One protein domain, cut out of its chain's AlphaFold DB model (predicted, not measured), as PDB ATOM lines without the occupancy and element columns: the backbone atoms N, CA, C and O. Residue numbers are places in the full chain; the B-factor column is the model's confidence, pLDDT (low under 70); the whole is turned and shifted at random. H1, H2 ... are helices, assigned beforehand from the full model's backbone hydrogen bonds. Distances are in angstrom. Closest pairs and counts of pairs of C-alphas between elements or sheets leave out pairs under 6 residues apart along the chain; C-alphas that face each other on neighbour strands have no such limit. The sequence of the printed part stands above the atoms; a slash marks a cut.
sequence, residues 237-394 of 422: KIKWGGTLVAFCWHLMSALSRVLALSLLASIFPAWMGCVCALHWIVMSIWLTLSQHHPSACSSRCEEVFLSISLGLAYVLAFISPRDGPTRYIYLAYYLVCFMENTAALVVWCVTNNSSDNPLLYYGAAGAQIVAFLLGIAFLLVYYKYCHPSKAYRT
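AT A GLANCE: This is residues 237 to 394 of the 422 residues of the protein "XK-related protein" of Tribolium castaneum (UniProt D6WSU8). Three long helices, H1, H4 and H5, form a bundle in which H1 slants past the hairpin of H4 and H5. A second helical hairpin, H2 and H3, joins at the far end of H1, with H2 turning back from it, and residues 389 to 394, including H6, stick out at the end. The printed part has 158 residues with six named helices, H1 to H6 in chain order, and no named strand: all helix. It is flat, spanning 56 by 40 by 22 A, and only just compact, close to loose, with a radius of gyration of the C-alphas of 17.9 A.

HOW THE PARTS SIT: Start at H1, residues 240 to 267, the hub. With residues 261 to 265 alone it touches H2, residues 269 to 290, at Ala 265 and Met 272, closest C-alphas 5.4 A apart, at a steep tilt of 46 degrees. H2 forms a hairpin with H3, residues 300 to 314; their closest C-alphas, Ser 284 and Gly 311, are 4.3 A apart. H4, residues 327 to 351, touches H1, closest C-alphas Ala 260 and Asn 341 at 5.2 A, the same way, at 36 degrees, only just steep. H5, residues 358 to 386, touches H1 the opposite way at a shallow 31 degrees, closest C-alphas Met 252 and Gly 375 at 4.7 A, and forms a hairpin with H4. H6, residues 389 to 393, touches no helix. In H2, H4 and H5 every O i to N i+4 pair is within hydrogen-bond range; H1 has 23 of 24, H3 10 of 11, H6 0 of 1, with 1 of 2 O i to N i+3 pairs.

IN THESE COORDINATES: Find C-alpha 240 at (-47.400, 45.745, -44.762); H1 runs 41.0 A from there. H2 measures 31.4 A, H3 20.6 A, H4 36.0 A and H5 39.2 A; H6 ends 7.0 A on, at C-alpha 393, (-47.033, 37.523, -25.853).

THE WHOLE: The farthest C-alphas, Ser 298 and Ser 355, are 59.0 A apart. The printed part has no cut, and the link from H3 to H4 is long. The model's pLDDT is under 70 at residues 290 to 298, 321 to 325 and 388 to 394.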
ATOM      1  N   LYS A 237     -52.795  38.661 -38.554       79.44
ATOM      2  CA  LYS A 237     -52.476  39.107 -39.915       79.44
ATOM      3  C   LYS A 237     -51.148  39.877 -39.944       79.44
ATOM      4  O   LYS A 237     -50.894  40.755 -39.120       79.44
ATOM      5  N   ILE A 238     -50.292  39.568 -40.919       81.12
ATOM      6  CA  ILE A 238     -49.028  40.292 -41.142       81.12
ATOM      7  C   ILE A 238     -49.330  41.690 -41.698       81.12
ATOM      8  O   ILE A 238     -50.086  41.822 -42.662       81.12
ATOM      9  N   LYS A 239     -48.715  42.717 -41.095       83.81
ATOM     10  CA  LYS A 239     -48.771  44.120 -41.543       83.81
ATOM     11  C   LYS A 239     -47.878  44.352 -42.767       83.81
ATOM     12  O   LYS A 239     -46.870  43.664 -42.924       83.81
ATOM     13  N   TRP A 240     -48.159  45.400 -43.548       85.19
ATOM     14  CA  TRP A 240     -47.400  45.745 -44.762       85.19
ATOM     15  C   TRP A 240     -45.879  45.829 -44.551       85.19
ATOM     16  O   TRP A 240     -45.123  45.221 -45.304       85.19
ATOM     17  N   GLY A 241     -45.423  46.487 -43.478       89.19
ATOM     18  CA  GLY A 241     -43.992  46.568 -43.157       89.19
ATOM     19  C   GLY A 241     -43.345  45.197 -42.919       89.19
ATOM     20  O   GLY A 241     -42.217  44.966 -43.339       89.19
ATOM     21  N   GLY A 242     -44.074  44.249 -42.319       89.44
ATOM     22  CA  GLY A 242     -43.594  42.876 -42.153       89.44
ATOM     23  C   GLY A 242     -43.527  42.108 -43.471       89.44
ATOM     24  O   GLY A 242     -42.578  41.360 -43.684       89.44
ATOM     25  N   THR A 243     -44.482  42.336 -44.377       91.19
ATOM     26  CA  THR A 243     -44.449  41.792 -45.744       91.19
ATOM     27  C   THR A 243     -43.248  42.319 -46.528       91.19
ATOM     28  O   THR A 243     -42.584  41.535 -47.195       91.19
ATOM     29  N   LEU A 244     -42.922  43.609 -46.407       93.88
ATOM     30  CA  LEU A 244     -41.759  44.198 -47.075       93.88
ATOM     31  C   LEU A 244     -40.438  43.600 -46.567       93.88
ATOM     32  O   LEU A 244     -39.596  43.210 -47.369       93.88
ATOM     33  N   VAL A 245     -40.263  43.473 -45.247       94.56
ATOM     34  CA  VAL A 245     -39.043  42.865 -44.683       94.56
ATOM     35  C   VAL A 245     -38.929  41.389 -45.078       94.56
ATOM     36  O   VAL A 245     -37.838  40.941 -45.427       94.56
ATOM     37  N   ALA A 246     -40.039  40.639 -45.077       92.88
ATOM     38  CA  ALA A 246     -40.058  39.256 -45.557       92.88
ATOM     39  C   ALA A 246     -39.670  39.160 -47.042       92.88
ATOM     40  O   ALA A 246     -38.860  38.314 -47.412       92.88
ATOM     41  N   PHE A 247     -40.170  40.077 -47.872       95.50
ATOM     42  CA  PHE A 247     -39.786  40.177 -49.275       95.50
ATOM     43  C   PHE A 247     -38.284  40.430 -49.446       95.50
ATOM     44  O   PHE A 247     -37.627  39.704 -50.188       95.50
ATOM     45  N   CYS A 248     -37.712  41.395 -48.719       96.69
ATOM     46  CA  CYS A 248     -36.274  41.670 -48.761       96.69
ATOM     47  C   CYS A 248     -35.438  40.471 -48.289       96.69
ATOM     48  O   CYS A 248     -34.422  40.150 -48.905       96.69
ATOM     49  N   TRP A 249     -35.874  39.781 -47.235       95.19
ATOM     50  CA  TRP A 249     -35.233  38.555 -46.760       95.19
ATOM     51  C   TRP A 249     -35.214  37.474 -47.849       95.19
ATOM     52  O   TRP A 249     -34.150  36.921 -48.153       95.19
ATOM     53  N   HIS A 250     -36.360  37.191 -48.466       94.75
ATOM     54  CA  HIS A 250     -36.456  36.182 -49.515       94.75
ATOM     55  C   HIS A 250     -35.679  36.580 -50.776       94.75
ATOM     56  O   HIS A 250     -34.984  35.736 -51.334       94.75
ATOM     57  N   LEU A 251     -35.701  37.858 -51.169       96.44
ATOM     58  CA  LEU A 251     -34.950  38.376 -52.317       96.44
ATOM     59  C   LEU A 251     -33.442  38.210 -52.143       96.44
ATOM     60  O   LEU A 251     -32.779  37.676 -53.026       96.44
ATOM     61  N   MET A 252     -32.902  38.625 -50.997       97.00
ATOM     62  CA  MET A 252     -31.463  38.538 -50.735       97.00
ATOM     63  C   MET A 252     -30.998  37.082 -50.579       97.00
ATOM     64  O   MET A 252     -29.941  36.710 -51.091       97.00
ATOM     65  N   SER A 253     -31.824  36.229 -49.960       94.81
ATOM     66  CA  SER A 253     -31.554  34.785 -49.866       94.81
ATOM     67  C   SER A 253     -31.538  34.122 -51.250       94.81
ATOM     68  O   SER A 253     -30.599  33.392 -51.569       94.81
ATOM     69  N   ALA A 254     -32.543  34.411 -52.086       94.94
ATOM     70  CA  ALA A 254     -32.644  33.883 -53.444       94.94
ATOM     71  C   ALA A 254     -31.498  34.383 -54.331       94.94
ATOM     72  O   ALA A 254     -30.881  33.584 -55.027       94.94
ATOM     73  N   LEU A 255     -31.155  35.675 -54.256       96.56
ATOM     74  CA  LEU A 255     -30.035  36.266 -54.991       96.56
ATOM     75  C   LEU A 255     -28.715  35.561 -54.661       96.56
ATOM     76  O   LEU A 255     -28.006  35.143 -55.572       96.56
ATOM     77  N   SER A 256     -28.405  35.379 -53.373       96.50
ATOM     78  CA  SER A 256     -27.184  34.682 -52.953       96.50
ATOM     79  C   SER A 256     -27.128  33.248 -53.488       96.50
ATOM     80  O   SER A 256     -26.090  32.808 -53.985       96.50
ATOM     81  N   ARG A 257     -28.254  32.527 -53.429       95.50
ATOM     82  CA  ARG A 257     -28.343  31.135 -53.875       95.50
ATOM     83  C   ARG A 257     -28.242  31.000 -55.393       95.50
ATOM     84  O   ARG A 257     -27.473  30.177 -55.874       95.50
ATOM     85  N   VAL A 258     -28.969  31.824 -56.148       96.12
ATOM     86  CA  VAL A 258     -28.917  31.835 -57.618       96.12
ATOM     87  C   VAL A 258     -27.522  32.220 -58.103       96.12
ATOM     88  O   VAL A 258     -27.003  31.551 -58.993       96.12
ATOM     89  N   LEU A 259     -26.875  33.219 -57.489       96.25
ATOM     90  CA  LEU A 259     -25.482  33.564 -57.793       96.25
ATOM     91  C   LEU A 259     -24.546  32.376 -57.553       96.25
ATOM     92  O   LEU A 259     -23.814  32.004 -58.462       96.25
ATOM     93  N   ALA A 260     -24.617  31.736 -56.381       96.12
ATOM     94  CA  ALA A 260     -23.768  30.593 -56.043       96.12
ATOM     95  C   ALA A 260     -23.885  29.450 -57.065       96.12
ATOM     96  O   ALA A 260     -22.883  28.952 -57.581       96.12
ATOM     97  N   LEU A 261     -25.122  29.055 -57.382       95.81
ATOM     98  CA  LEU A 261     -25.392  27.971 -58.325       95.81
ATOM     99  C   LEU A 261     -24.963  28.348 -59.747       95.81
ATOM    100  O   LEU A 261     -24.409  27.506 -60.447       95.81
ATOM    101  N   SER A 262     -25.149  29.604 -60.159       95.94
ATOM    102  CA  SER A 262     -24.754  30.085 -61.493       95.94
ATOM    103  C   SER A 262     -23.239  30.176 -61.659       95.94
ATOM    104  O   SER A 262     -22.720  29.821 -62.715       95.94
ATOM    105  N   LEU A 263     -22.518  30.606 -60.618       94.94
ATOM    106  CA  LEU A 263     -21.054  30.645 -60.611       94.94
ATOM    107  C   LEU A 263     -20.485  29.232 -60.750       94.94
ATOM    108  O   LEU A 263     -19.675  28.980 -61.641       94.94
ATOM    109  N   LEU A 264     -20.977  28.276 -59.962       95.00
ATOM    110  CA  LEU A 264     -20.547  26.883 -60.079       95.00
ATOM    111  C   LEU A 264     -20.968  26.256 -61.423       95.00
ATOM    112  O   LEU A 264     -20.171  25.553 -62.048       95.00
ATOM    113  N   ALA A 265     -22.171  26.565 -61.920       94.69
ATOM    114  CA  ALA A 265     -22.629  26.133 -63.241       94.69
ATOM    115  C   ALA A 265     -21.755  26.683 -64.375       94.69
ATOM    116  O   ALA A 265     -21.571  25.993 -65.370       94.69
ATOM    117  N   SER A 266     -21.191  27.891 -64.240       93.62
ATOM    118  CA  SER A 266     -20.355  28.500 -65.287       93.62
ATOM    119  C   SER A 266     -19.050  27.736 -65.541       93.62
ATOM    120  O   SER A 266     -18.500  27.815 -66.638       93.62
ATOM    121  N   ILE A 267     -18.592  26.954 -64.557       92.50
ATOM    122  CA  ILE A 267     -17.393  26.113 -64.655       92.50
ATOM    123  C   ILE A 267     -17.778  24.666 -64.964       92.50
ATOM    124  O   ILE A 267     -17.237  24.064 -65.890       92.50
ATOM    125  N   PHE A 268     -18.729  24.103 -64.208       92.38
ATOM    126  CA  PHE A 268     -19.141  22.705 -64.335       92.38
ATOM    127  C   PHE A 268     -20.670  22.564 -64.490       92.38
ATOM    128  O   PHE A 268     -21.343  22.120 -63.552       92.38
ATOM    129  N   PRO A 269     -21.242  22.864 -65.678       89.31
ATOM    130  CA  PRO A 269     -22.694  22.843 -65.889       89.31
ATOM    131  C   PRO A 269     -23.342  21.487 -65.561       89.31
ATOM    132  O   PRO A 269     -24.381  21.429 -64.906       89.31
ATOM    133  N   ALA A 270     -22.711  20.383 -65.977       88.62
ATOM    134  CA  ALA A 270     -23.239  19.034 -65.764       88.62
ATOM    135  C   ALA A 270     -23.216  18.620 -64.281       88.62
ATOM    136  O   ALA A 270     -24.211  18.118 -63.760       88.62
ATOM    137  N   TRP A 271     -22.105  18.880 -63.582       89.50
ATOM    138  CA  TRP A 271     -21.973  18.554 -62.158       89.50
ATOM    139  C   TRP A 271     -22.892  19.396 -61.281       89.50
ATOM    140  O   TRP A 271     -23.390  18.890 -60.278       89.50
ATOM    141  N   MET A 272     -23.176  20.641 -61.671       90.88
ATOM    142  CA  MET A 272     -24.165  21.454 -60.971       90.88
ATOM    143  C   MET A 272     -25.549  20.787 -60.979       90.88
ATOM    144  O   MET A 272     -26.180  20.668 -59.929       90.88
ATOM    145  N   GLY A 273     -25.979  20.222 -62.112       88.81
ATOM    146  CA  GLY A 273     -27.202  19.414 -62.167       88.81
ATOM    147  C   GLY A 273     -27.209  18.269 -61.143       88.81
ATOM    148  O   GLY A 273     -28.192  18.090 -60.422       88.81
ATOM    149  N   CYS A 274     -26.093  17.545 -61.013       91.31
ATOM    150  CA  CYS A 274     -25.940  16.476 -60.021       91.31
ATOM    151  C   CYS A 274     -25.992  16.991 -58.574       91.31
ATOM    152  O   CYS A 274     -26.640  16.366 -57.738       91.31
ATOM    153  N   VAL A 275     -25.351  18.127 -58.271       91.56
ATOM    154  CA  VAL A 275     -25.371  18.743 -56.932       91.56
ATOM    155  C   VAL A 275     -26.788  19.170 -56.549       91.56
ATOM    156  O   VAL A 275     -27.245  18.847 -55.454       91.56
ATOM    157  N   CYS A 276     -27.521  19.820 -57.459       92.12
ATOM    158  CA  CYS A 276     -28.923  20.180 -57.242       92.12
ATOM    159  C   CYS A 276     -29.809  18.948 -57.016       92.12
ATOM    160  O   CYS A 276     -30.628  18.946 -56.099       92.12
ATOM    161  N   ALA A 277     -29.631  17.890 -57.814       91.88
ATOM    162  CA  ALA A 277     -30.383  16.647 -57.656       91.88
ATOM    163  C   ALA A 277     -30.076  15.954 -56.318       91.88
ATOM    164  O   ALA A 277     -30.994  15.503 -55.634       91.88
ATOM    165  N   LEU A 278     -28.805  15.915 -55.906       93.00
ATOM    166  CA  LEU A 278     -28.402  15.362 -54.614       93.00
ATOM    167  C   LEU A 278     -29.007  16.160 -53.455       93.00
ATOM    168  O   LEU A 278     -29.603  15.568 -52.558       93.00
ATOM    169  N   HIS A 279     -28.905  17.491 -53.492       92.31
ATOM    170  CA  HIS A 279     -29.506  18.360 -52.481       92.31
ATOM    171  C   HIS A 279     -31.022  18.145 -52.395       92.31
ATOM    172  O   HIS A 279     -31.566  18.001 -51.302       92.31
ATOM    173  N   TRP A 280     -31.704  18.066 -53.541       92.88
ATOM    174  CA  TRP A 280     -33.135  17.781 -53.605       92.88
ATOM    175  C   TRP A 280     -33.491  16.448 -52.939       92.88
ATOM    176  O   TRP A 280     -34.411  16.404 -52.120       92.88
ATOM    177  N   ILE A 281     -32.751  15.377 -53.239       92.75
ATOM    178  CA  ILE A 281     -32.966  14.056 -52.636       92.75
ATOM    179  C   ILE A 281     -32.751  14.123 -51.121       92.75
ATOM    180  O   ILE A 281     -33.608  13.671 -50.363       92.75
ATOM    181  N   VAL A 282     -31.651  14.734 -50.666       92.00
ATOM    182  CA  VAL A 282     -31.337  14.883 -49.236       92.00
ATOM    183  C   VAL A 282     -32.431  15.665 -48.510       92.00
ATOM    184  O   VAL A 282     -32.907  15.213 -47.470       92.00
ATOM    185  N   MET A 283     -32.885  16.792 -49.064       89.94
ATOM    186  CA  MET A 283     -33.945  17.602 -48.455       89.94
ATOM    187  C   MET A 283     -35.300  16.890 -48.467       89.94
ATOM    188  O   MET A 283     -36.034  16.965 -47.485       89.94
ATOM    189  N   SER A 284     -35.617  16.140 -49.524       89.50
ATOM    190  CA  SER A 284     -36.853  15.347 -49.604       89.50
ATOM    191  C   SER A 284     -36.869  14.217 -48.569       89.50
ATOM    192  O   SER A 284     -37.874  14.008 -47.887       89.50
ATOM    193  N   ILE A 285     -35.742  13.516 -48.402       89.06
ATOM    194  CA  ILE A 285     -35.569  12.484 -47.371       89.06
ATOM    195  C   ILE A 285     -35.649  13.115 -45.981       89.06
ATOM    196  O   ILE A 285     -36.360  12.604 -45.117       89.06
ATOM    197  N   TRP A 286     -34.969  14.244 -45.766       87.31
ATOM    198  CA  TRP A 286     -35.018  14.977 -44.504       87.31
ATOM    199  C   TRP A 286     -36.448  15.356 -44.119       87.31
ATOM    200  O   TRP A 286     -36.828  15.147 -42.969       87.31
ATOM    201  N   LEU A 287     -37.246  15.867 -45.063       84.00
ATOM    202  CA  LEU A 287     -38.655  16.200 -44.841       84.00
ATOM    203  C   LEU A 287     -39.472  14.952 -44.490       84.00
ATOM    204  O   LEU A 287     -40.127  14.928 -43.452       84.00
ATOM    205  N   THR A 288     -39.336  13.885 -45.276       82.88
ATOM    206  CA  THR A 288     -40.075  12.629 -45.061       82.88
ATOM    207  C   THR A 288     -39.753  11.986 -43.699       82.88
ATOM    208  O   THR A 288     -40.632  11.436 -43.036       82.88
ATOM    209  N   LEU A 289     -38.490  12.043 -43.259       81.81
ATOM    210  CA  LEU A 289     -38.042  11.426 -42.005       81.81
ATOM    211  C   LEU A 289     -38.261  12.325 -40.782       81.81
ATOM    212  O   LEU A 289     -38.755  11.861 -39.756       81.81
ATOM    213  N   SER A 290     -37.886  13.601 -40.876       69.12
ATOM    214  CA  SER A 290     -37.877  14.530 -39.734       69.12
ATOM    215  C   SER A 290     -39.238  15.163 -39.471       69.12
ATOM    216  O   SER A 290     -39.465  15.709 -38.390       69.12
ATOM    217  N   GLN A 291     -40.138  15.139 -40.455       64.44
ATOM    218  CA  GLN A 291     -41.429  15.810 -40.391       64.44
ATOM    219  C   GLN A 291     -42.566  14.865 -40.766       64.44
ATOM    220  O   GLN A 291     -43.315  15.153 -41.681       64.44
ATOM    221  N   HIS A 292     -42.735  13.761 -40.029       54.53
ATOM    222  CA  HIS A 292     -43.943  12.935 -40.154       54.53
ATOM    223  C   HIS A 292     -45.209  13.819 -40.159       54.53
ATOM    224  O   HIS A 292     -45.416  14.613 -39.233       54.53
ATOM    225  N   HIS A 293     -46.045  13.659 -41.186       56.34
ATOM    226  CA  HIS A 293     -47.256  14.429 -41.489       56.34
ATOM    227  C   HIS A 293     -48.565  13.637 -41.226       56.34
ATOM    228  O   HIS A 293     -49.424  13.580 -42.109       56.34
ATOM    229  N   PRO A 294     -48.800  13.037 -40.040       42.94
ATOM    230  CA  PRO A 294     -49.956  12.161 -39.824       42.94
ATOM    231  C   PRO A 294     -51.323  12.875 -39.847       42.94
ATOM    232  O   PRO A 294     -52.342  12.198 -39.852       42.94
ATOM    233  N   SER A 295     -51.372  14.215 -39.852       44.50
ATOM    234  CA  SER A 295     -52.623  14.995 -39.806       44.50
ATOM    235  C   SER A 295     -52.945  15.809 -41.067       44.50
ATOM    236  O   SER A 295     -54.084  16.242 -41.213       44.50
ATOM    237  N   ALA A 296     -51.993  16.018 -41.989       47.72
ATOM    238  CA  ALA A 296     -52.228  16.785 -43.227       47.72
ATOM    239  C   ALA A 296     -52.717  15.916 -44.392       47.72
ATOM    240  O   ALA A 296     -53.451  16.390 -45.260       47.72
ATOM    241  N   CYS A 297     -52.245  14.669 -44.425       56.69
ATOM    242  CA  CYS A 297     -52.383  13.755 -45.546       56.69
ATOM    243  C   CYS A 297     -53.118  12.494 -45.098       56.69
ATOM    244  O   CYS A 297     -52.813  11.923 -44.054       56.69
ATOM    245  N   SER A 298     -54.072  12.052 -45.915       60.91
ATOM    246  CA  SER A 298     -54.872  10.854 -45.641       60.91
ATOM    247  C   SER A 298     -54.069   9.565 -45.843       60.91
ATOM    248  O   SER A 298     -54.370   8.531 -45.247       60.91
ATOM    249  N   SER A 299     -53.021   9.627 -46.675       75.94
ATOM    250  CA  SER A 299     -52.170   8.492 -47.018       75.94
ATOM    251  C   SER A 299     -50.683   8.839 -46.981       75.94
ATOM    252  O   SER A 299     -50.266   9.970 -47.240       75.94
ATOM    253  N   ARG A 300     -49.854   7.816 -46.749       74.75
ATOM    254  CA  ARG A 300     -48.384   7.920 -46.800       74.75
ATOM    255  C   ARG A 300     -47.868   8.307 -48.187       74.75
ATOM    256  O   ARG A 300     -46.810   8.911 -48.301       74.75
ATOM    257  N   CYS A 301     -48.621   7.983 -49.236       78.94
ATOM    258  CA  CYS A 301     -48.283   8.359 -50.605       78.94
ATOM    259  C   CYS A 301     -48.406   9.877 -50.818       78.94
ATOM    260  O   CYS A 301     -47.498  10.496 -51.370       78.94
ATOM    261  N   GLU A 302     -49.486  10.491 -50.323       73.19
ATOM    262  CA  GLU A 302     -49.691  11.947 -50.391       73.19
ATOM    263  C   GLU A 302     -48.616  12.710 -49.606       73.19
ATOM    264  O   GLU A 302     -48.089  13.710 -50.089       73.19
ATOM    265  N   GLU A 303     -48.242  12.197 -48.433       76.00
ATOM    266  CA  GLU A 303     -47.173  12.748 -47.597       76.00
ATOM    267  C   GLU A 303     -45.811  12.740 -48.310       76.00
ATOM    268  O   GLU A 303     -45.100  13.751 -48.333       76.00
ATOM    269  N   VAL A 304     -45.451  11.611 -48.929       81.50
ATOM    270  CA  VAL A 304     -44.202  11.481 -49.692       81.50
ATOM    271  C   VAL A 304     -44.220  12.407 -50.907       81.50
ATOM    272  O   VAL A 304     -43.236  13.098 -51.164       81.50
ATOM    273  N   PHE A 305     -45.338  12.487 -51.630       81.81
ATOM    274  CA  PHE A 305     -45.468  13.377 -52.784       81.81
ATOM    275  C   PHE A 305     -45.308  14.857 -52.400       81.81
ATOM    276  O   PHE A 305     -44.591  15.602 -53.076       81.81
ATOM    277  N   LEU A 306     -45.920  15.280 -51.288       77.38
ATOM    278  CA  LEU A 306     -45.760  16.629 -50.746       77.38
ATOM    279  C   LEU A 306     -44.308  16.893 -50.328       77.38
ATOM    280  O   LEU A 306     -43.758  17.940 -50.668       77.38
ATOM    281  N   SER A 307     -43.665  15.934 -49.659       83.94
ATOM    282  CA  SER A 307     -42.268  16.045 -49.221       83.94
ATOM    283  C   SER A 307     -41.297  16.170 -50.395       83.94
ATOM    284  O   SER A 307     -40.404  17.010 -50.363       83.94
ATOM    285  N   ILE A 308     -41.498  15.391 -51.462       84.94
ATOM    286  CA  ILE A 308     -40.704  15.476 -52.697       84.94
ATOM    287  C   ILE A 308     -40.884  16.847 -53.365       84.94
ATOM    288  O   ILE A 308     -39.911  17.464 -53.808       84.94
ATOM    289  N   SER A 309     -42.124  17.338 -53.411       79.81
ATOM    290  CA  SER A 309     -42.469  18.628 -54.017       79.81
ATOM    291  C   SER A 309     -41.887  19.809 -53.229       79.81
ATOM    292  O   SER A 309     -41.330  20.736 -53.816       79.81
ATOM    293  N   LEU A 310     -41.950  19.767 -51.897       80.62
ATOM    294  CA  LEU A 310     -41.331  20.760 -51.013       80.62
ATOM    295  C   LEU A 310     -39.802  20.663 -51.011       80.62
ATOM    296  O   LEU A 310     -39.122  21.685 -50.971       80.62
ATOM    297  N   GLY A 311     -39.251  19.454 -51.110       85.75
ATOM    298  CA  GLY A 311     -37.815  19.241 -51.239       85.75
ATOM    299  C   GLY A 311     -37.246  19.943 -52.472       85.75
ATOM    300  O   GLY A 311     -36.128  20.454 -52.423       85.75
ATOM    301  N   LEU A 312     -38.012  20.015 -53.568       84.75
ATOM    302  CA  LEU A 312     -37.595  20.737 -54.773       84.75
ATOM    303  C   LEU A 312     -37.463  22.241 -54.504       84.75
ATOM    304  O   LEU A 312     -36.493  22.863 -54.928       84.75
ATOM    305  N   ALA A 313     -38.407  22.817 -53.758       83.50
ATOM    306  CA  ALA A 313     -38.329  24.210 -53.337       83.50
ATOM    307  C   ALA A 313     -37.088  24.485 -52.472       83.50
ATOM    308  O   ALA A 313     -36.424  25.507 -52.654       83.50
ATOM    309  N   TYR A 314     -36.732  23.545 -51.586       86.44
ATOM    310  CA  TYR A 314     -35.621  23.687 -50.640       86.44
ATOM    311  C   TYR A 314     -34.257  23.853 -51.316       86.44
ATOM    312  O   TYR A 314     -33.381  24.486 -50.726       86.44
ATOM    313  N   VAL A 315     -34.098  23.407 -52.569       86.25
ATOM    314  CA  VAL A 315     -32.895  23.676 -53.379       86.25
ATOM    315  C   VAL A 315     -32.583  25.177 -53.451       86.25
ATOM    316  O   VAL A 315     -31.413  25.570 -53.488       86.25
ATOM    317  N   LEU A 316     -33.622  26.017 -53.448       83.12
ATOM    318  CA  LEU A 316     -33.532  27.457 -53.680       83.12
ATOM    319  C   LEU A 316     -33.966  28.293 -52.482       83.12
ATOM    320  O   LEU A 316     -33.355  29.326 -52.207       83.12
ATOM    321  N   ALA A 317     -35.035  27.883 -51.802       83.81
ATOM    322  CA  ALA A 317     -35.573  28.614 -50.673       83.81
ATOM    323  C   ALA A 317     -36.298  27.702 -49.683       83.81
ATOM    324  O   ALA A 317     -36.995  26.757 -50.047       83.81
ATOM    325  N   PHE A 318     -36.181  28.045 -48.405       82.06
ATOM    326  CA  PHE A 318     -36.880  27.346 -47.341       82.06
ATOM    327  C   PHE A 318     -38.353  27.749 -47.270       82.06
ATOM    328  O   PHE A 318     -38.684  28.936 -47.217       82.06
ATOM    329  N   ILE A 319     -39.222  26.745 -47.164       78.25
ATOM    330  CA  ILE A 319     -40.645  26.897 -46.855       78.25
ATOM    331  C   ILE A 319     -40.938  26.045 -45.636       78.25
ATOM    332  O   ILE A 319     -40.787  24.838 -45.708       78.25
ATOM    333  N   SER A 320     -41.397  26.625 -44.529       70.19
ATOM    334  CA  SER A 320     -41.775  25.806 -43.370       70.19
ATOM    335  C   SER A 320     -43.113  25.105 -43.638       70.19
ATOM    336  O   SER A 320     -44.116  25.809 -43.750       70.19
ATOM    337  N   PRO A 321     -43.192  23.761 -43.675       59.47
ATOM    338  CA  PRO A 321     -44.473  23.071 -43.842       59.47
ATOM    339  C   PRO A 321     -45.241  22.902 -42.524       59.47
ATOM    340  O   PRO A 321     -46.402  22.503 -42.535       59.47
ATOM    341  N   ARG A 322     -44.610  23.196 -41.378       59.34
ATOM    342  CA  ARG A 322     -45.205  23.079 -40.042       59.34
ATOM    343  C   ARG A 322     -45.038  24.364 -39.237       59.34
ATOM    344  O   ARG A 322     -43.976  24.991 -39.264       59.34
ATOM    345  N   ASP A 323     -46.046  24.674 -38.428       53.72
ATOM    346  CA  ASP A 323     -45.929  25.593 -37.299       53.72
ATOM    347  C   ASP A 323     -45.431  24.844 -36.061       53.72
ATOM    348  O   ASP A 323     -46.075  23.934 -35.540       53.72
ATOM    349  N   GLY A 324     -44.235  25.204 -35.604       58.47
ATOM    350  CA  GLY A 324     -43.578  24.610 -34.444       58.47
ATOM    351  C   GLY A 324     -42.351  25.426 -34.031       58.47
ATOM    352  O   GLY A 324     -42.172  26.544 -34.524       58.47
ATOM    353  N   PRO A 325     -41.478  24.909 -33.147       60.44
ATOM    354  CA  PRO A 325     -40.179  25.516 -32.874       60.44
ATOM    355  C   PRO A 325     -39.296  25.420 -34.126       60.44
ATOM    356  O   PRO A 325     -38.472  24.529 -34.288       60.44
ATOM    357  N   THR A 326     -39.480  26.365 -35.039       72.31
ATOM    358  CA  THR A 326     -38.837  26.369 -36.356       72.31
ATOM    359  C   THR A 326     -37.388  26.844 -36.297       72.31
ATOM    360  O   THR A 326     -36.639  26.619 -37.239       72.31
ATOM    361  N   ARG A 327     -36.943  27.443 -35.182       77.94
ATOM    362  CA  ARG A 327     -35.616  28.078 -35.050       77.94
ATOM    363  C   ARG A 327     -34.458  27.162 -35.450       77.94
ATOM    364  O   ARG A 327     -33.611  27.581 -36.229       77.94
ATOM    365  N   TYR A 328     -34.436  25.929 -34.944       80.62
ATOM    366  CA  TYR A 328     -33.360  24.978 -35.245       80.62
ATOM    367  C   TYR A 328     -33.418  24.462 -36.684       80.62
ATOM    368  O   TYR A 328     -32.378  24.208 -37.276       80.62
ATOM    369  N   ILE A 329     -34.615  24.371 -37.267       82.88
ATOM    370  CA  ILE A 329     -34.801  23.956 -38.662       82.88
ATOM    371  C   ILE A 329     -34.312  25.060 -39.606       82.88
ATOM    372  O   ILE A 329     -33.556  24.782 -40.529       82.88
ATOM    373  N   TYR A 330     -34.675  26.318 -39.325       85.31
ATOM    374  CA  TYR A 330     -34.139  27.483 -40.033       85.31
ATOM    375  C   TYR A 330     -32.613  27.536 -39.922       85.31
ATOM    376  O   TYR A 330     -31.937  27.709 -40.931       85.31
ATOM    377  N   LEU A 331     -32.063  27.345 -38.718       88.00
ATOM    378  CA  LEU A 331     -30.618  27.323 -38.509       88.00
ATOM    379  C   LEU A 331     -29.944  26.218 -39.333       88.00
ATOM    380  O   LEU A 331     -28.997  26.507 -40.054       88.00
ATOM    381  N   ALA A 332     -30.447  24.983 -39.267       88.25
ATOM    382  CA  ALA A 332     -29.894  23.857 -40.016       88.25
ATOM    383  C   ALA A 332     -29.918  24.114 -41.531       88.25
ATOM    384  O   ALA A 332     -28.895  23.953 -42.193       88.25
ATOM    385  N   TYR A 333     -31.047  24.588 -42.066       89.31
ATOM    386  CA  TYR A 333     -31.176  24.922 -43.484       89.31
ATOM    387  C   TYR A 333     -30.176  26.001 -43.916       89.31
ATOM    388  O   TYR A 333     -29.413  25.806 -44.861       89.31
ATOM    389  N   TYR A 334     -30.130  27.130 -43.201       91.62
ATOM    390  CA  TYR A 334     -29.240  28.234 -43.558       91.62
ATOM    391  C   TYR A 334     -27.758  27.890 -43.370       91.62
ATOM    392  O   TYR A 334     -26.935  28.426 -44.107       91.62
ATOM    393  N   LEU A 335     -27.408  26.980 -42.454       92.75
ATOM    394  CA  LEU A 335     -26.046  26.450 -42.337       92.75
ATOM    395  C   LEU A 335     -25.658  25.603 -43.553       92.75
ATOM    396  O   LEU A 335     -24.581  25.811 -44.105       92.75
ATOM    397  N   VAL A 336     -26.537  24.705 -44.013       92.44
ATOM    398  CA  VAL A 336     -26.295  23.925 -45.239       92.44
ATOM    399  C   VAL A 336     -26.141  24.859 -46.440       92.44
ATOM    400  O   VAL A 336     -25.149  24.772 -47.161       92.44
ATOM    401  N   CYS A 337     -27.055  25.819 -46.612       92.25
ATOM    402  CA  CYS A 337     -26.951  26.801 -47.691       92.25
ATOM    403  C   CYS A 337     -25.682  27.656 -47.588       92.25
ATOM    404  O   CYS A 337     -25.075  27.944 -48.613       92.25
ATOM    405  N   PHE A 338     -25.256  28.046 -46.383       94.50
ATOM    406  CA  PHE A 338     -24.005  28.776 -46.181       94.50
ATOM    407  C   PHE A 338     -22.799  27.955 -46.649       94.50
ATOM    408  O   PHE A 338     -21.968  28.469 -47.399       94.50
ATOM    409  N   MET A 339     -22.721  26.684 -46.247       95.31
ATOM    410  CA  MET A 339     -21.634  25.784 -46.634       95.31
ATOM    411  C   MET A 339     -21.585  25.583 -48.148       95.31
ATOM    412  O   MET A 339     -20.533  25.763 -48.755       95.31
ATOM    413  N   GLU A 340     -22.721  25.270 -48.769       94.69
ATOM    414  CA  GLU A 340     -22.808  25.039 -50.212       94.69
ATOM    415  C   GLU A 340     -22.521  26.307 -51.023       94.69
ATOM    416  O   GLU A 340     -21.757  26.258 -51.987       94.69
ATOM    417  N   ASN A 341     -23.080  27.454 -50.621       94.94
ATOM    418  CA  ASN A 341     -22.845  28.721 -51.309       94.94
ATOM    419  C   ASN A 341     -21.371  29.138 -51.204       94.94
ATOM    420  O   ASN A 341     -20.792  29.601 -52.187       94.94
ATOM    421  N   THR A 342     -20.758  28.947 -50.033       95.06
ATOM    422  CA  THR A 342     -19.334  29.238 -49.821       95.06
ATOM    423  C   THR A 342     -18.458  28.290 -50.632       95.06
ATOM    424  O   THR A 342     -17.532  28.747 -51.291       95.06
ATOM    425  N   ALA A 343     -18.768  26.991 -50.656       95.25
ATOM    426  CA  ALA A 343     -18.037  26.017 -51.462       95.25
ATOM    427  C   ALA A 343     -18.106  26.351 -52.960       95.25
ATOM    428  O   ALA A 343     -17.073  26.381 -53.626       95.25
ATOM    429  N   ALA A 344     -19.297  26.678 -53.474       94.94
ATOM    430  CA  ALA A 344     -19.488  27.110 -54.857       94.94
ATOM    431  C   ALA A 344     -18.661  28.362 -55.193       94.94
ATOM    432  O   ALA A 344     -17.982  28.394 -56.219       94.94
ATOM    433  N   LEU A 345     -18.664  29.360 -54.300       95.19
ATOM    434  CA  LEU A 345     -17.878  30.580 -54.473       95.19
ATOM    435  C   LEU A 345     -16.372  30.298 -54.455       95.19
ATOM    436  O   LEU A 345     -15.651  30.804 -55.305       95.19
ATOM    437  N   VAL A 346     -15.888  29.479 -53.518       95.00
ATOM    438  CA  VAL A 346     -14.463  29.128 -53.409       95.00
ATOM    439  C   VAL A 346     -13.987  28.392 -54.657       95.00
ATOM    440  O   VAL A 346     -12.959  28.762 -55.218       95.00
ATOM    441  N   VAL A 347     -14.742  27.393 -55.126       95.00
ATOM    442  CA  VAL A 347     -14.420  26.665 -56.365       95.00
ATOM    443  C   VAL A 347     -14.328  27.631 -57.544       95.00
ATOM    444  O   VAL A 347     -13.389  27.545 -58.338       95.00
ATOM    445  N   TRP A 348     -15.260  28.582 -57.633       94.38
ATOM    446  CA  TRP A 348     -15.243  29.585 -58.690       94.38
ATOM    447  C   TRP A 348     -14.046  30.534 -58.598       94.38
ATOM    448  O   TRP A 348     -13.313  30.705 -59.570       94.38
ATOM    449  N   CYS A 349     -13.777  31.067 -57.408       92.50
ATOM    450  CA  CYS A 349     -12.655  31.962 -57.149       92.50
ATOM    451  C   CYS A 349     -11.284  31.319 -57.415       92.50
ATOM    452  O   CYS A 349     -10.367  32.024 -57.821       92.50
ATOM    453  N   VAL A 350     -11.128  30.015 -57.170       92.94
ATOM    454  CA  VAL A 350      -9.866  29.290 -57.409       92.94
ATOM    455  C   VAL A 350      -9.669  28.968 -58.891       92.94
ATOM    456  O   VAL A 350      -8.536  28.927 -59.366       92.94
ATOM    457  N   THR A 351     -10.758  28.731 -59.623       90.62
ATOM    458  CA  THR A 351     -10.694  28.340 -61.039       90.62
ATOM    459  C   THR A 351     -10.558  29.547 -61.966       90.62
ATOM    460  O   THR A 351      -9.927  29.449 -63.018       90.62
ATOM    461  N   ASN A 352     -11.125  30.692 -61.583       87.19
ATOM    462  CA  ASN A 352     -11.076  31.921 -62.366       87.19
ATOM    463  C   ASN A 352      -9.924  32.823 -61.907       87.19
ATOM    464  O   ASN A 352      -9.693  33.005 -60.714       87.19
ATOM    465  N   ASN A 353      -9.224  33.447 -62.856       82.31
ATOM    466  CA  ASN A 353      -8.157  34.392 -62.547       82.31
ATOM    467  C   ASN A 353      -8.735  35.791 -62.277       82.31
ATOM    468  O   ASN A 353      -9.458  36.346 -63.106       82.31
ATOM    469  N   SER A 354      -8.387  36.392 -61.136       81.94
ATOM    470  CA  SER A 354      -8.807  37.755 -60.781       81.94
ATOM    471  C   SER A 354      -8.219  38.828 -61.705       81.94
ATOM    472  O   SER A 354      -8.757  39.933 -61.776       81.94
ATOM    473  N   SER A 355      -7.140  38.503 -62.423       79.38
ATOM    474  CA  SER A 355      -6.424  39.433 -63.304       79.38
ATOM    475  C   SER A 355      -7.171  39.729 -64.606       79.38
ATOM    476  O   SER A 355      -7.025  40.825 -65.142       79.38
ATOM    477  N   ASP A 356      -7.983  38.788 -65.100       80.94
ATOM    478  CA  ASP A 356      -8.632  38.914 -66.413       80.94
ATOM    479  C   ASP A 356      -9.796  39.914 -66.370       80.94
ATOM    480  O   ASP A 356      -9.938  40.758 -67.250       80.94
ATOM    481  N   ASN A 357     -10.626  39.845 -65.322       83.50
ATOM    482  CA  ASN A 357     -11.777  40.728 -65.119       83.50
ATOM    483  C   ASN A 357     -11.989  41.018 -63.619       83.50
ATOM    484  O   ASN A 357     -12.891  40.442 -62.997       83.50
ATOM    485  N   PRO A 358     -11.202  41.927 -63.011       88.06
ATOM    486  CA  PRO A 358     -11.224  42.148 -61.564       88.06
ATOM    487  C   PRO A 358     -12.582  42.656 -61.066       88.06
ATOM    488  O   PRO A 358     -13.045  42.241 -60.005       88.06
ATOM    489  N   LEU A 359     -13.263  43.506 -61.844       90.12
ATOM    490  CA  LEU A 359     -14.587  44.022 -61.483       90.12
ATOM    491  C   LEU A 359     -15.622  42.897 -61.359       90.12
ATOM    492  O   LEU A 359     -16.382  42.876 -60.395       90.12
ATOM    493  N   LEU A 360     -15.638  41.956 -62.307       89.06
ATOM    494  CA  LEU A 360     -16.550  40.814 -62.262       89.06
ATOM    495  C   LEU A 360     -16.165  39.850 -61.138       89.06
ATOM    496  O   LEU A 360     -17.041  39.396 -60.411       89.06
ATOM    497  N   TYR A 361     -14.870  39.587 -60.954       91.31
ATOM    498  CA  TYR A 361     -14.368  38.695 -59.911       91.31
ATOM    499  C   TYR A 361     -14.759  39.171 -58.506       91.31
ATOM    500  O   TYR A 361     -15.487  38.487 -57.784       91.31
ATOM    501  N   TYR A 362     -14.332  40.380 -58.130       92.94
ATOM    502  CA  TYR A 362     -14.633  40.943 -56.814       92.94
ATOM    503  C   TYR A 362     -16.106  41.338 -56.680       92.94
ATOM    504  O   TYR A 362     -16.676  41.209 -55.596       92.94
ATOM    505  N   GLY A 363     -16.741  41.773 -57.772       93.25
ATOM    506  CA  GLY A 363     -18.157  42.123 -57.807       93.25
ATOM    507  C   GLY A 363     -19.065  40.922 -57.558       93.25
ATOM    508  O   GLY A 363     -19.933  41.001 -56.693       93.25
ATOM    509  N   ALA A 364     -18.854  39.797 -58.249       92.75
ATOM    510  CA  ALA A 364     -19.655  38.584 -58.070       92.75
ATOM    511  C   ALA A 364     -19.458  37.974 -56.673       92.75
ATOM    512  O   ALA A 364     -20.441  37.680 -55.988       92.75
ATOM    513  N   ALA A 365     -18.205  37.861 -56.216       93.94
ATOM    514  CA  ALA A 365     -17.890  37.359 -54.880       93.94
ATOM    515  C   ALA A 365     -18.487  38.251 -53.779       93.94
ATOM    516  O   ALA A 365     -19.164  37.765 -52.868       93.94
ATOM    517  N   GLY A 366     -18.292  39.569 -53.891       95.25
ATOM    518  CA  GLY A 366     -18.847  40.550 -52.966       95.25
ATOM    519  C   GLY A 366     -20.374  40.527 -52.951       95.25
ATOM    520  O   GLY A 366     -20.970  40.438 -51.879       95.25
ATOM    521  N   ALA A 367     -21.016  40.528 -54.123       95.75
ATOM    522  CA  ALA A 367     -22.470  40.481 -54.244       95.75
ATOM    523  C   ALA A 367     -23.058  39.223 -53.595       95.75
ATOM    524  O   ALA A 367     -24.038  39.324 -52.858       95.75
ATOM    525  N   GLN A 368     -22.451  38.052 -53.802       95.69
ATOM    526  CA  GLN A 368     -22.941  36.800 -53.225       95.69
ATOM    527  C   GLN A 368     -22.852  36.790 -51.689       95.69
ATOM    528  O   GLN A 368     -23.816  36.392 -51.024       95.69
ATOM    529  N   ILE A 369     -21.717  37.233 -51.128       96.00
ATOM    530  CA  ILE A 369     -21.492  37.302 -49.675       96.00
ATOM    531  C   ILE A 369     -22.436  38.328 -49.045       96.00
ATOM    532  O   ILE A 369     -23.141  38.015 -48.083       96.00
ATOM    533  N   VAL A 370     -22.491  39.540 -49.604       97.44
ATOM    534  CA  VAL A 370     -23.349  40.621 -49.101       97.44
ATOM    535  C   VAL A 370     -24.820  40.219 -49.178       97.44
ATOM    536  O   VAL A 370     -25.541  40.406 -48.200       97.44
ATOM    537  N   ALA A 371     -25.264  39.601 -50.277       97.31
ATOM    538  CA  ALA A 371     -26.631  39.103 -50.403       97.31
ATOM    539  C   ALA A 371     -26.959  38.049 -49.333       97.31
ATOM    540  O   ALA A 371     -28.023  38.117 -48.722       97.31
ATOM    541  N   PHE A 372     -26.046  37.114 -49.035       96.06
ATOM    542  CA  PHE A 372     -26.281  36.121 -47.982       96.06
ATOM    543  C   PHE A 372     -26.428  36.781 -46.606       96.06
ATOM    544  O   PHE A 372     -27.399  36.529 -45.890       96.06
ATOM    545  N   LEU A 373     -25.494  37.670 -46.252       96.94
ATOM    546  CA  LEU A 373     -25.493  38.369 -44.967       96.94
ATOM    547  C   LEU A 373     -26.726  39.262 -44.799       96.94
ATOM    548  O   LEU A 373     -27.349  39.243 -43.738       96.94
ATOM    549  N   LEU A 374     -27.123  39.996 -45.845       97.25
ATOM    550  CA  LEU A 374     -28.356  40.783 -45.845       97.25
ATOM    551  C   LEU A 374     -29.598  39.894 -45.732       97.25
ATOM    552  O   LEU A 374     -30.525  40.244 -45.005       97.25
ATOM    553  N   GLY A 375     -29.607  38.726 -46.381       95.56
ATOM    554  CA  GLY A 375     -30.660  37.722 -46.221       95.56
ATOM    555  C   GLY A 375     -30.836  37.314 -44.757       95.56
ATOM    556  O   GLY A 375     -31.940  37.405 -44.220       95.56
ATOM    557  N   ILE A 376     -29.744  36.960 -44.073       94.94
ATOM    558  CA  ILE A 376     -29.769  36.625 -42.641       94.94
ATOM    559  C   ILE A 376     -30.159  37.836 -41.780       94.94
ATOM    560  O   ILE A 376     -30.942  37.700 -40.840       94.94
ATOM    561  N   ALA A 377     -29.671  39.037 -42.094       96.00
ATOM    562  CA  ALA A 377     -30.026  40.244 -41.354       96.00
ATOM    563  C   ALA A 377     -31.535  40.533 -41.430       96.00
ATOM    564  O   ALA A 377     -32.174  40.730 -40.394       96.00
ATOM    565  N   PHE A 378     -32.134  40.488 -42.624       95.69
ATOM    566  CA  PHE A 378     -33.576  40.687 -42.792       95.69
ATOM    567  C   PHE A 378     -34.403  39.565 -42.157       95.69
ATOM    568  O   PHE A 378     -35.429  39.863 -41.546       95.69
ATOM    569  N   LEU A 379     -33.945  38.308 -42.206       91.88
ATOM    570  CA  LEU A 379     -34.537  37.195 -41.450       91.88
ATOM    571  C   LEU A 379     -34.614  37.531 -39.955       91.88
ATOM    572  O   LEU A 379     -35.679  37.438 -39.336       91.88
ATOM    573  N   LEU A 380     -33.494  37.954 -39.366       91.56
ATOM    574  CA  LEU A 380     -33.427  38.297 -37.948       91.56
ATOM    575  C   LEU A 380     -34.323  39.492 -37.615       91.56
ATOM    576  O   LEU A 380     -35.047  39.442 -36.622       91.56
ATOM    577  N   VAL A 381     -34.329  40.541 -38.445       92.19
ATOM    578  CA  VAL A 381     -35.215  41.707 -38.278       92.19
ATOM    579  C   VAL A 381     -36.683  41.286 -38.345       92.19
ATOM    580  O   VAL A 381     -37.462  41.659 -37.463       92.19
ATOM    581  N   TYR A 382     -37.054  40.452 -39.320       89.69
ATOM    582  CA  TYR A 382     -38.412  39.944 -39.481       89.69
ATOM    583  C   TYR A 382     -38.873  39.193 -38.228       89.69
ATOM    584  O   TYR A 382     -39.885  39.550 -37.625       89.69
ATOM    585  N   TYR A 383     -38.099  38.209 -37.762       85.44
ATOM    586  CA  TYR A 383     -38.455  37.443 -36.564       85.44
ATOM    587  C   TYR A 383     -38.331  38.247 -35.267       85.44
ATOM    588  O   TYR A 383     -39.004  37.934 -34.277       85.44
ATOM    589  N   LYS A 384     -37.485  39.284 -35.232       84.75
ATOM    590  CA  LYS A 384     -37.314  40.117 -34.045       84.75
ATOM    591  C   LYS A 384     -38.463  41.101 -33.861       84.75
ATOM    592  O   LYS A 384     -38.973  41.151 -32.742       84.75
ATOM    593  N   TYR A 385     -38.855  41.810 -34.921       84.19
ATOM    594  CA  TYR A 385     -39.742  42.979 -34.859       84.19
ATOM    595  C   TYR A 385     -41.052  42.829 -35.638       84.19
ATOM    596  O   TYR A 385     -42.056  43.419 -35.251       84.19
ATOM    597  N   CYS A 386     -41.067  42.057 -36.726       79.19
ATOM    598  CA  CYS A 386     -42.216  41.997 -37.636       79.19
ATOM    599  C   CYS A 386     -43.092  40.754 -37.441       79.19
ATOM    600  O   CYS A 386     -44.241  40.746 -37.885       79.19
ATOM    601  N   HIS A 387     -42.571  39.702 -36.804       76.62
ATOM    602  CA  HIS A 387     -43.286  38.442 -36.648       76.62
ATOM    603  C   HIS A 387     -44.409  38.565 -35.595       76.62
ATOM    604  O   HIS A 387     -44.114  38.765 -34.410       76.62
ATOM    605  N   PRO A 388     -45.692  38.374 -35.971       65.44
ATOM    606  CA  PRO A 388     -46.825  38.712 -35.098       65.44
ATOM    607  C   PRO A 388     -46.938  37.854 -33.829       65.44
ATOM    608  O   PRO A 388     -47.526  38.276 -32.843       65.44
ATOM    609  N   SER A 389     -46.308  36.672 -33.783       61.16
ATOM    610  CA  SER A 389     -46.349  35.809 -32.585       61.16
ATOM    611  C   SER A 389     -45.762  36.462 -31.325       61.16
ATOM    612  O   SER A 389     -46.013  35.971 -30.227       61.16
ATOM    613  N   LYS A 390     -44.976  37.539 -31.451       51.78
ATOM    614  CA  LYS A 390     -44.479  38.289 -30.290       51.78
ATOM    615  C   LYS A 390     -45.483  39.306 -29.754       51.78
ATOM    616  O   LYS A 390     -45.487  39.529 -28.549       51.78
ATOM    617  N   ALA A 391     -46.334  39.867 -30.614       48.03
ATOM    618  CA  ALA A 391     -47.334  40.860 -30.223       48.03
ATOM    619  C   ALA A 391     -48.409  40.253 -29.305       48.03
ATOM    620  O   ALA A 391     -48.847  40.905 -28.361       48.03
ATOM    621  N   TYR A 392     -48.752  38.976 -29.506       42.91
ATOM    622  CA  TYR A 392     -49.647  38.235 -28.611       42.91
ATOM    623  C   TYR A 392     -49.042  38.033 -27.212       42.91
ATOM    624  O   TYR A 392     -49.709  38.237 -26.203       42.91
ATOM    625  N   ARG A 393     -47.738  37.731 -27.131       42.22
ATOM    626  CA  ARG A 393     -47.033  37.523 -25.853       42.22
ATOM    627  C   ARG A 393     -46.887  38.800 -25.020       42.22
ATOM    628  O   ARG A 393     -46.649  38.705 -23.829       42.22
ATOM    629  N   THR A 394     -47.001  39.976 -25.640       42.88
ATOM    630  CA  THR A 394     -46.976  41.276 -24.941       42.88
ATOM    631  C   THR A 394     -48.368  41.743 -24.505       42.88
ATOM    632  O   THR A 394     -48.471  42.703 -23.751       42.88
TER     633      THR A 394